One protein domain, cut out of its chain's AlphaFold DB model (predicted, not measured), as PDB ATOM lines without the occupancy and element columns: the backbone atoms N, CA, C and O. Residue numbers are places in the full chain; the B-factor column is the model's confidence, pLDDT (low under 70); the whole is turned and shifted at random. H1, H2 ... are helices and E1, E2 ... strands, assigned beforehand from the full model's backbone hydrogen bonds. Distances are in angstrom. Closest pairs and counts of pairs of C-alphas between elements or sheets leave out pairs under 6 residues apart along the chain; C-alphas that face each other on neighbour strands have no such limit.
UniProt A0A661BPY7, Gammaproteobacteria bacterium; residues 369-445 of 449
ATOM      1  N   PHE A 369      11.346  29.615 -26.089       94.50
ATOM      2  CA  PHE A 369      12.276  30.226 -25.152       94.50
ATOM      3  C   PHE A 369      13.544  30.606 -25.917       94.50
ATOM      4  O   PHE A 369      14.162  29.758 -26.562       94.50
ATOM      5  N   HIS A 370      13.908  31.886 -25.869       93.94
ATOM      6  CA  HIS A 370      15.008  32.442 -26.649       93.94
ATOM      7  C   HIS A 370      15.956  33.223 -25.748       93.94
ATOM      8  O   HIS A 370      15.680  34.374 -25.411       93.94
ATOM      9  N   ALA A 371      17.078  32.600 -25.393       94.62
ATOM     10  CA  ALA A 371      18.180  33.260 -24.707       94.62
ATOM     11  C   ALA A 371      19.245  33.688 -25.727       94.62
ATOM     12  O   ALA A 371      19.799  32.820 -26.411       94.62
ATOM     13  N   PRO A 372      19.528  34.997 -25.871       94.50
ATOM     14  CA  PRO A 372      20.524  35.455 -26.825       94.50
ATOM     15  C   PRO A 372      21.935  35.056 -26.392       94.50
ATOM     16  O   PRO A 372      22.199  34.824 -25.212       94.50
ATOM     17  N   LEU A 373      22.853  35.010 -27.351       94.62
ATOM     18  CA  LEU A 373      24.275  34.884 -27.068       94.62
ATOM     19  C   LEU A 373      24.752  36.074 -26.203       94.62
ATOM     20  O   LEU A 373      24.396  37.219 -26.504       94.62
ATOM     21  N   PRO A 374      25.575  35.838 -25.164       94.44
ATOM     22  CA  PRO A 374      26.274  36.912 -24.465       94.44
ATOM     23  C   PRO A 374      27.118  37.760 -25.423       94.44
ATOM     24  O   PRO A 374      27.623  37.261 -26.432       94.44
ATOM     25  N   ARG A 375      27.305  39.045 -25.110       92.94
ATOM     26  CA  ARG A 375      28.089  39.951 -25.971       92.94
ATOM     27  C   ARG A 375      29.589  39.729 -25.839       92.94
ATOM     28  O   ARG A 375      30.328  39.964 -26.796       92.94
ATOM     29  N   HIS A 376      30.022  39.268 -24.673       93.75
ATOM     30  CA  HIS A 376      31.412  38.974 -24.367       93.75
ATOM     31  C   HIS A 376      31.568  37.533 -23.893       93.75
ATOM     32  O   HIS A 376      30.711  36.980 -23.209       93.75
ATOM     33  N   ALA A 377      32.698  36.912 -24.216       93.62
ATOM     34  CA  ALA A 377      33.145  35.753 -23.467       93.62
ATOM     35  C   ALA A 377      33.843  36.220 -22.185       93.62
ATOM     36  O   ALA A 377      34.478  37.274 -22.143       93.62
ATOM     37  N   ARG A 378      33.829  35.381 -21.145       93.50
ATOM     38  CA  ARG A 378      34.530  35.658 -19.880       93.50
ATOM     39  C   ARG A 378      35.995  36.073 -20.076       93.50
ATOM     40  O   ARG A 378      36.483  36.976 -19.405       93.50
ATOM     41  N   LYS A 379      36.697  35.423 -21.010       94.25
ATOM     42  CA  LYS A 379      38.107  35.704 -21.330       94.25
ATOM     43  C   LYS A 379      38.342  37.071 -21.980       94.25
ATOM     44  O   LYS A 379      39.473  37.541 -21.952       94.25
ATOM     45  N   ASP A 380      37.307  37.678 -22.559       94.38
ATOM     46  CA  ASP A 380      37.410  38.972 -23.236       94.38
ATOM     47  C   ASP A 380      37.446  40.117 -22.216       94.38
ATOM     48  O   ASP A 380      38.066  41.148 -22.469       94.38
ATOM     49  N   ILE A 381      36.834  39.914 -21.043       94.75
ATOM     50  CA  ILE A 381      36.723  40.927 -19.982       94.75
ATOM     51  C   ILE A 381      37.550  40.608 -18.728       94.75
ATOM     52  O   ILE A 381      37.652  41.438 -17.826       94.75
ATOM     53  N   GLN A 382      38.150  39.415 -18.641       95.31
ATOM     54  CA  GLN A 382      38.968  39.005 -17.499       95.31
ATOM     55  C   GLN A 382      40.259  38.302 -17.931       95.31
ATOM     56  O   GLN A 382      40.251  37.251 -18.584       95.31
ATOM     57  N   GLN A 383      41.384  38.867 -17.492       96.94
ATOM     58  CA  GLN A 383      42.723  38.372 -17.804       96.94
ATOM     59  C   GLN A 383      42.935  36.930 -17.320       96.94
ATOM     60  O   GLN A 383      42.374  36.503 -16.311       96.94
ATOM     61  N   GLN A 384      43.762  36.175 -18.051       96.31
ATOM     62  CA  GLN A 384      44.051  34.774 -17.729       96.31
ATOM     63  C   GLN A 384      44.724  34.630 -16.359       96.31
ATOM     64  O   GLN A 384      44.297  33.786 -15.584       96.31
ATOM     65  N   GLU A 385      45.664  35.513 -16.013       97.94
ATOM     66  CA  GLU A 385      46.368  35.477 -14.722       97.94
ATOM     67  C   GLU A 385      45.436  35.589 -13.505       97.94
ATOM     68  O   GLU A 385      45.739  35.040 -12.454       97.94
ATOM     69  N   ILE A 386      44.271  36.240 -13.646       97.00
ATOM     70  CA  ILE A 386      43.245  36.293 -12.592       97.00
ATOM     71  C   ILE A 386      42.540  34.939 -12.468       97.00
ATOM     72  O   ILE A 386      42.276  34.476 -11.361       97.00
ATOM     73  N   ARG A 387      42.232  34.299 -13.601       95.00
ATOM     74  CA  ARG A 387      41.553  32.994 -13.655       95.00
ATOM     75  C   ARG A 387      42.466  31.856 -13.195       95.00
ATOM     76  O   ARG A 387      41.990  30.902 -12.596       95.00
ATOM     77  N   ASP A 388      43.774  31.993 -13.392       96.19
ATOM     78  CA  ASP A 388      44.779  31.030 -12.926       96.19
ATOM     79  C   ASP A 388      44.894  30.974 -11.388       96.19
ATOM     80  O   ASP A 388      45.445  30.014 -10.849       96.19
ATOM     81  N   LEU A 389      44.368  31.978 -10.671       97.31
ATOM     82  CA  LEU A 389      44.327  32.022  -9.203       97.31
ATOM     83  C   LEU A 389      43.109  31.297  -8.599       97.31
ATOM     84  O   LEU A 389      42.978  31.243  -7.375       97.31
ATOM     85  N   GLU A 390      42.199  30.768  -9.422       95.38
ATOM     86  CA  GLU A 390      41.041  30.010  -8.947       95.38
ATOM     87  C   GLU A 390      41.470  28.733  -8.207       95.38
ATOM     88  O   GLU A 390      42.389  28.021  -8.610       95.38
ATOM     89  N   VAL A 391      40.786  28.424  -7.102       96.69
ATOM     90  CA  VAL A 391      41.041  27.204  -6.325       96.69
ATOM     91  C   VAL A 391      40.618  25.984  -7.146       96.69
ATOM     92  O   VAL A 391      39.528  25.986  -7.717       96.69
ATOM     93  N   ASP A 392      41.442  24.928  -7.168       93.88
ATOM     94  CA  ASP A 392      41.087  23.664  -7.828       93.88
ATOM     95  C   ASP A 392      39.739  23.148  -7.277       93.88
ATOM     96  O   ASP A 392      39.636  22.891  -6.071       93.88
ATOM     97  N   PRO A 393      38.711  22.959  -8.131       93.94
ATOM     98  CA  PRO A 393      37.408  22.437  -7.732       93.94
ATOM     99  C   PRO A 393      37.445  21.144  -6.920       93.94
ATOM    100  O   PRO A 393      36.580  20.924  -6.070       93.94
ATOM    101  N   LYS A 394      38.465  20.303  -7.119       90.81
ATOM    102  CA  LYS A 394      38.659  19.062  -6.353       90.81
ATOM    103  C   LYS A 394      38.900  19.297  -4.864       90.81
ATOM    104  O   LYS A 394      38.745  18.369  -4.079       90.81
ATOM    105  N   LEU A 395      39.309  20.505  -4.477       94.94
ATOM    106  CA  LEU A 395      39.582  20.853  -3.085       94.94
ATOM    107  C   LEU A 395      38.315  21.229  -2.309       94.94
ATOM    108  O   LEU A 395      38.328  21.138  -1.085       94.94
ATOM    109  N   TYR A 396      37.245  21.662  -2.988       95.12
ATOM    110  CA  TYR A 396      36.020  22.135  -2.328       95.12
ATOM    111  C   TYR A 396      34.749  21.360  -2.688       95.12
ATOM    112  O   TYR A 396      33.777  21.431  -1.937       95.12
ATOM    113  N   TYR A 397      34.729  20.596  -3.780       96.44
ATOM    114  CA  TYR A 397      33.648  19.643  -4.024       96.44
ATOM    115  C   TYR A 397      33.877  18.341  -3.240       96.44
ATOM    116  O   TYR A 397      34.992  17.815  -3.256       96.44
ATOM    117  N   PRO A 398      32.851  17.806  -2.549       94.62
ATOM    118  CA  PRO A 398      33.004  16.596  -1.754       94.62
ATOM    119  C   PRO A 398      33.195  15.360  -2.639       94.62
ATOM    120  O   PRO A 398      32.765  15.315  -3.794       94.62
ATOM    121  N   GLU A 399      33.805  14.323  -2.067       92.06
ATOM    122  CA  GLU A 399      33.973  13.037  -2.740       92.06
ATOM    123  C   GLU A 399      32.614  12.477  -3.193       92.06
ATOM    124  O   GLU A 399      31.657  12.414  -2.421       92.06
ATOM    125  N   GLY A 400      32.523  12.090  -4.468       92.12
ATOM    126  CA  GLY A 400      31.297  11.557  -5.069       92.12
ATOM    127  C   GLY A 400      30.350  12.605  -5.664       92.12
ATOM    128  O   GLY A 400      29.369  12.219  -6.299       92.12
ATOM    129  N   TYR A 401      30.644  13.904  -5.537       94.44
ATOM    130  CA  TYR A 401      29.893  14.964  -6.209       94.44
ATOM    131  C   TYR A 401      30.828  15.902  -6.969       94.44
ATOM    132  O   TYR A 401      31.483  16.756  -6.382       94.44
ATOM    133  N   HIS A 402      30.846  15.779  -8.293       90.31
ATOM    134  CA  HIS A 402      31.593  16.670  -9.175       90.31
ATOM    135  C   HIS A 402      30.679  17.115 -10.316       90.31
ATOM    136  O   HIS A 402      30.429  16.319 -11.225       90.31
ATOM    137  N   PRO A 403      30.131  18.342 -10.264       93.12
ATOM    138  CA  PRO A 403      29.306  18.837 -11.353       93.12
ATOM    139  C   PRO A 403      30.159  19.050 -12.607       93.12
ATOM    140  O   PRO A 403      31.362  19.310 -12.527       93.12
ATOM    141  N   GLU A 404      29.521  18.984 -13.772       92.75
ATOM    142  CA  GLU A 404      30.127  19.491 -14.998       92.75
ATOM    143  C   GLU A 404      30.277  21.014 -14.882       92.75
ATOM    144  O   GLU A 404      29.307  21.734 -14.635       92.75
ATOM    145  N   LEU A 405      31.508  21.506 -15.015       92.00
ATOM    146  CA  LEU A 405      31.801  22.929 -14.894       92.00
ATOM    147  C   LEU A 405      31.636  23.615 -16.248       92.00
ATOM    148  O   LEU A 405      32.410  23.382 -17.175       92.00
ATOM    149  N   LEU A 406      30.662  24.516 -16.337       91.94
ATOM    150  CA  LEU A 406      30.467  25.390 -17.491       91.94
ATOM    151  C   LEU A 406      31.365  26.626 -17.363       91.94
ATOM    152  O   LEU A 406      30.939  27.682 -16.901       91.94
ATOM    153  N   THR A 407      32.636  26.487 -17.739       89.94
ATOM    154  CA  THR A 407      33.615  27.590 -17.694       89.94
ATOM    155  C   THR A 407      33.522  28.534 -18.895       89.94
ATOM    156  O   THR A 407      34.074  29.633 -18.861       89.94
ATOM    157  N   GLU A 408      32.836  28.106 -19.954       90.94
ATOM    158  CA  GLU A 408      32.553  28.881 -21.161       90.94
ATOM    159  C   GLU A 408      31.072  28.740 -21.536       90.94
ATOM    160  O   GLU A 408      30.413  27.766 -21.163       90.94
ATOM    161  N   TRP A 409      30.547  29.712 -22.288       92.19
ATOM    162  CA  TRP A 409      29.193  29.621 -22.827       92.19
ATOM    163  C   TRP A 409      29.098  28.427 -23.801       92.19
ATOM    164  O   TRP A 409      29.944  28.305 -24.691       92.19
ATOM    165  N   PRO A 410      28.104  27.530 -23.659       91.38
ATOM    166  CA  PRO A 410      28.156  26.194 -24.264       91.38
ATOM    167  C   PRO A 410      27.896  26.163 -25.779       91.38
ATOM    168  O   PRO A 410      28.130  25.141 -26.425       91.38
ATOM    169  N   VAL A 411      27.397  27.254 -26.367       92.50
ATOM    170  CA  VAL A 411      27.018  27.333 -27.787       92.50
ATOM    171  C   VAL A 411      27.564  28.603 -28.439       92.50
ATOM    172  O   VAL A 411      27.912  29.560 -27.765       92.50
ATOM    173  N   LYS A 412      27.653  28.643 -29.772       91.81
ATOM    174  CA  LYS A 412      28.134  29.829 -30.521       91.81
ATOM    175  C   LYS A 412      27.009  30.689 -31.100       91.81
ATOM    176  O   LYS A 412      27.262  31.597 -31.883       91.81
ATOM    177  N   THR A 413      25.773  30.354 -30.764       93.88
ATOM    178  CA  THR A 413      24.550  30.991 -31.248       93.88
ATOM    179  C   THR A 413      23.612  31.217 -30.074       93.88
ATOM    180  O   THR A 413      23.868  30.748 -28.965       93.88
ATOM    181  N   ASP A 414      22.497  31.885 -30.331       95.38
ATOM    182  CA  ASP A 414      21.394  31.951 -29.382       95.38
ATOM    183  C   ASP A 414      20.899  30.542 -29.017       95.38
ATOM    184  O   ASP A 414      20.914  29.621 -29.843       95.38
ATOM    185  N   ILE A 415      20.444  30.386 -27.774       94.88
ATOM    186  CA  ILE A 415      19.747  29.188 -27.310       94.88
ATOM    187  C   ILE A 415      18.264  29.392 -27.608       94.88
ATOM    188  O   ILE A 415      17.617  30.264 -27.025       94.88
ATOM    189  N   ILE A 416      17.731  28.584 -28.522       94.94
ATOM    190  CA  ILE A 416      16.327  28.612 -28.931       94.94
ATOM    191  C   ILE A 416      15.734  27.236 -28.651       94.94
ATOM    192  O   ILE A 416      16.170  26.245 -29.233       94.94
ATOM    193  N   ILE A 417      14.748  27.183 -27.759       94.75
ATOM    194  CA  ILE A 417      14.074  25.947 -27.355       94.75
ATOM    195  C   ILE A 417      12.578  26.106 -27.649       94.75
ATOM    196  O   ILE A 417      11.963  27.028 -27.099       94.75
ATOM    197  N   PRO A 418      11.978  25.249 -28.495       95.44
ATOM    198  CA  PRO A 418      10.533  25.226 -28.691       95.44
ATOM    199  C   PRO A 418       9.799  25.088 -27.360       95.44
ATOM    200  O   PRO A 418      10.205  24.301 -26.506       95.44
ATOM    201  N   SER A 419       8.698  25.820 -27.172       92.56
ATOM    202  CA  SER A 419       7.939  25.731 -25.919       92.56
ATOM    203  C   SER A 419       7.432  24.311 -25.647       92.56
ATOM    204  O   SER A 419       7.331  23.926 -24.488       92.56
ATOM    205  N   SER A 420       7.201  23.493 -26.684       92.81
ATOM    206  CA  SER A 420       6.850  22.070 -26.558       92.81
ATOM    207  C   SER A 420       7.903  21.233 -25.834       92.81
ATOM    208  O   SER A 420       7.546  20.270 -25.160       92.81
ATOM    209  N   ASP A 421       9.172  21.619 -25.950       95.69
ATOM    210  CA  ASP A 421      10.318  20.833 -25.491       95.69
ATOM    211  C   ASP A 421      10.771  21.261 -24.088       95.69
ATOM    212  O   ASP A 421      11.639  20.632 -23.482       95.69
ATOM    213  N   LEU A 422      10.171  22.329 -23.546       93.81
ATOM    214  CA  LEU A 422      10.433  22.790 -22.189       93.81
ATOM    215  C   LEU A 422       9.721  21.911 -21.148       93.81
ATOM    216  O   LEU A 422       8.552  21.544 -21.344       93.81
ATOM    217  N   PRO A 423      10.374  21.658 -19.999       94.88
ATOM    218  CA  PRO A 423       9.750  21.030 -18.841       94.88
ATOM    219  C   PRO A 423       8.440  21.713 -18.406       94.88
ATOM    220  O   PRO A 423       8.276  22.935 -18.512       94.88
ATOM    221  N   ASP A 424       7.481  20.923 -17.917       91.88
ATOM    222  CA  ASP A 424       6.150  21.414 -17.527       91.88
ATOM    223  C   ASP A 424       6.193  22.407 -16.362       91.88
ATOM    224  O   ASP A 424       5.464  23.401 -16.366       91.88
ATOM    225  N   ASP A 425       7.086  22.187 -15.403       91.56
ATOM    226  CA  ASP A 425       7.346  23.080 -14.275       91.56
ATOM    227  C   ASP A 425       7.900  24.439 -14.733       91.56
ATOM    228  O   ASP A 425       7.422  25.481 -14.274       91.56
ATOM    229  N   MET A 426       8.822  24.460 -15.704       91.62
ATOM    230  CA  MET A 426       9.308  25.702 -16.321       91.62
ATOM    231  C   MET A 426       8.180  26.447 -17.034       91.62
ATOM    232  O   MET A 426       7.978  27.639 -16.792       91.62
ATOM    233  N   LYS A 427       7.388  25.758 -17.865       90.88
ATOM    234  CA  LYS A 427       6.228  26.370 -18.539       90.88
ATOM    235  C   LYS A 427       5.235  26.934 -17.532       90.88
ATOM    236  O   LYS A 427       4.712  28.036 -17.723       90.88
ATOM    237  N   GLN A 428       4.969  26.211 -16.447       89.69
ATOM    238  CA  GLN A 428       4.056  26.659 -15.407       89.69
ATOM    239  C   GLN A 428       4.598  27.901 -14.691       89.69
ATOM    240  O   GLN A 428       3.878  28.900 -14.623       89.69
ATOM    241  N   GLY A 429       5.844  27.861 -14.215       90.25
ATOM    242  CA  GLY A 429       6.454  28.923 -13.413       90.25
ATOM    243  C   GLY A 429       6.816  30.181 -14.202       90.25
ATOM    244  O   GLY A 429       6.609  31.288 -13.710       90.25
ATOM    245  N   MET A 430       7.314  30.029 -15.431       94.44
ATOM    246  CA  MET A 430       7.799  31.135 -16.267       94.44
ATOM    247  C   MET A 430       6.728  31.662 -17.231       94.44
ATOM    248  O   MET A 430       6.830  32.788 -17.695       94.44
ATOM    249  N   GLY A 431       5.679  30.893 -17.529       93.25
ATOM    250  CA  GLY A 431       4.618  31.309 -18.457       93.25
ATOM    251  C   GLY A 431       3.360  31.891 -17.800       93.25
ATOM    252  O   GLY A 431       2.394  32.182 -18.504       93.25
ATOM    253  N   GLU A 432       3.308  32.002 -16.466       92.38
ATOM    254  CA  GLU A 432       2.085  32.378 -15.734       92.38
ATOM    255  C   GLU A 432       1.552  33.740 -16.178       92.38
ATOM    256  O   GLU A 432       0.388  33.855 -16.562       92.38
ATOM    257  N   ALA A 433       2.412  34.755 -16.190       91.56
ATOM    258  CA  ALA A 433       1.973  36.102 -16.511       91.56
ATOM    259  C   ALA A 433       1.537  36.269 -17.972       91.56
ATOM    260  O   ALA A 433       0.568  36.979 -18.230       91.56
ATOM    261  N   ALA A 434       2.200  35.597 -18.919       92.06
ATOM    262  CA  ALA A 434       1.797  35.626 -20.325       92.06
ATOM    263  C   ALA A 434       0.406  35.002 -20.517       92.06
ATOM    264  O   ALA A 434      -0.446  35.580 -21.192       92.06
ATOM    265  N   ARG A 435       0.126  33.872 -19.848       92.50
ATOM    266  CA  ARG A 435      -1.203  33.238 -19.872       92.50
ATOM    267  C   ARG A 435      -2.285  34.132 -19.276       92.50
ATOM    268  O   ARG A 435      -3.386  34.197 -19.823       92.50
ATOM    269  N   ASP A 436      -1.996  34.804 -18.166       92.56
ATOM    270  CA  ASP A 436      -2.953  35.713 -17.531       92.56
ATOM    271  C   ASP A 436      -3.206  36.950 -18.400       92.56
ATOM    272  O   ASP A 436      -4.361  37.285 -18.667       92.56
ATOM    273  N   ARG A 437      -2.143  37.561 -18.938       93.50
ATOM    274  CA  ARG A 437      -2.241  38.688 -19.875       93.50
ATOM    275  C   ARG A 437      -3.039  38.306 -21.118       93.50
ATOM    276  O   ARG A 437      -3.922  39.056 -21.510       93.50
ATOM    277  N   ALA A 438      -2.819  37.126 -21.698       93.19
ATOM    278  CA  ALA A 438      -3.583  36.648 -22.852       93.19
ATOM    279  C   ALA A 438      -5.094  36.554 -22.570       93.19
ATOM    280  O   ALA A 438      -5.908  36.950 -23.406       93.19
ATOM    281  N   LYS A 439      -5.487  36.067 -21.382       93.69
ATOM    282  CA  LYS A 439      -6.902  36.009 -20.970       93.69
ATOM    283  C   LYS A 439      -7.511  37.404 -20.840       93.69
ATOM    284  O   LYS A 439      -8.609  37.624 -21.347       93.69
ATOM    285  N   LEU A 440      -6.795  38.328 -20.196       95.19
ATOM    286  CA  LEU A 440      -7.240  39.711 -20.018       95.19
ATOM    287  C   LEU A 440      -7.344  40.436 -21.367       95.19
ATOM    288  O   LEU A 440      -8.401  40.962 -21.696       95.19
ATOM    289  N   ARG A 441      -6.316  40.360 -22.218       95.00
ATOM    290  CA  ARG A 441      -6.337  40.956 -23.565       95.00
ATOM    291  C   ARG A 441      -7.490  40.430 -24.415       95.00
ATOM    292  O   ARG A 441      -8.183  41.219 -25.050       95.00
ATOM    293  N   LYS A 442      -7.773  39.124 -24.351       93.88
ATOM    294  CA  LYS A 442      -8.932  38.529 -25.030       93.88
ATOM    295  C   LYS A 442     -10.263  39.116 -24.544       93.88
ATOM    296  O   LYS A 442     -11.133  39.359 -25.375       93.88
ATOM    297  N   ALA A 443     -10.426  39.359 -23.241       92.56
ATOM    298  CA  ALA A 443     -11.631  39.994 -22.693       92.56
ATOM    299  C   ALA A 443     -11.820  41.437 -23.197       92.56
ATOM    300  O   ALA A 443     -12.948  41.901 -23.317       92.56
ATOM    301  N   HIS A 444     -10.723  42.107 -23.552       93.88
ATOM    302  CA  HIS A 444     -10.695  43.455 -24.127       93.88
ATOM    303  C   HIS A 444     -10.760  43.489 -25.663       93.88
ATOM    304  O   HIS A 444     -10.710  44.564 -26.255       93.88
ATOM    305  N   GLY A 445     -10.834  42.336 -26.339       92.38
ATOM    306  CA  GLY A 445     -10.757  42.273 -27.806       92.38
ATOM    307  C   GLY A 445      -9.401  42.716 -28.374       92.38
ATOM    308  O   GLY A 445      -9.305  43.044 -29.555       92.38
TER     309      GLY A 445
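AT A GLANCE: This is residues 369 to 445 of the 449 residues of a protein of Gammaproteobacteria bacterium (UniProt A0A661BPY7). Two short strands, E1 and E2, pair side by side at the base of a wide, open loop, residues 372 to 414, which holds the small helices H1 and H2. Past the strands, away from this loop, comes H3, and residues 432 to 445, with H4, stick out as a free arm at one end of the long axis. The printed part has 77 residues with four named helices and two named strands, in the order E1, H1, H2, E2, H3, H4; the sheet, E1 - E2, is antiparallel. The class is mixed, with 34 residues in named elements, under half of the printed part. The whole is extended and flat, with a radius of gyration of the C-alphas of 19.9 A and spans of 59 by 33 by 18 A.

IN THESE COORDINATES: E1 is residues 369 to 371, 6.7 A, from C-alpha 369 at (12.276, 30.226, -25.152). E2 is residues 415 to 418, 10.1 A. H1 is residues 378 to 381, 5.7 A, and H2 is residues 384 to 387, 5.1 A, with C-alpha 384 at (44.051, 34.774, -17.729). H3 is residues 424 to 430, 9.9 A. H4, residues 432 to 443, runs 17.2 A to C-alpha 443 at (-11.631, 39.994, -22.693).

HOW THE PARTS SIT: E1 and E2 are antiparallel neighbours at 178 degrees; C-alphas 370 and 416 face each other at 4.6 A. N 369 and O 417, 2.8 A, are within hydrogen-bond range. H1 and H2 meet only through their link, as do H3 and H4. H4 is apart from both strands. Every O i to N i+4 pair is within hydrogen-bond range in H3 and H4; H1 and H2 are too short for such a pair.

THE WHOLE: The two C-alphas farthest apart, of Leu 395 and Gly 445, are 60.0 A apart. The link from H2 to E2, 27 residues, is long. The printed part has no cut, and no printed residue is under pLDDT 70.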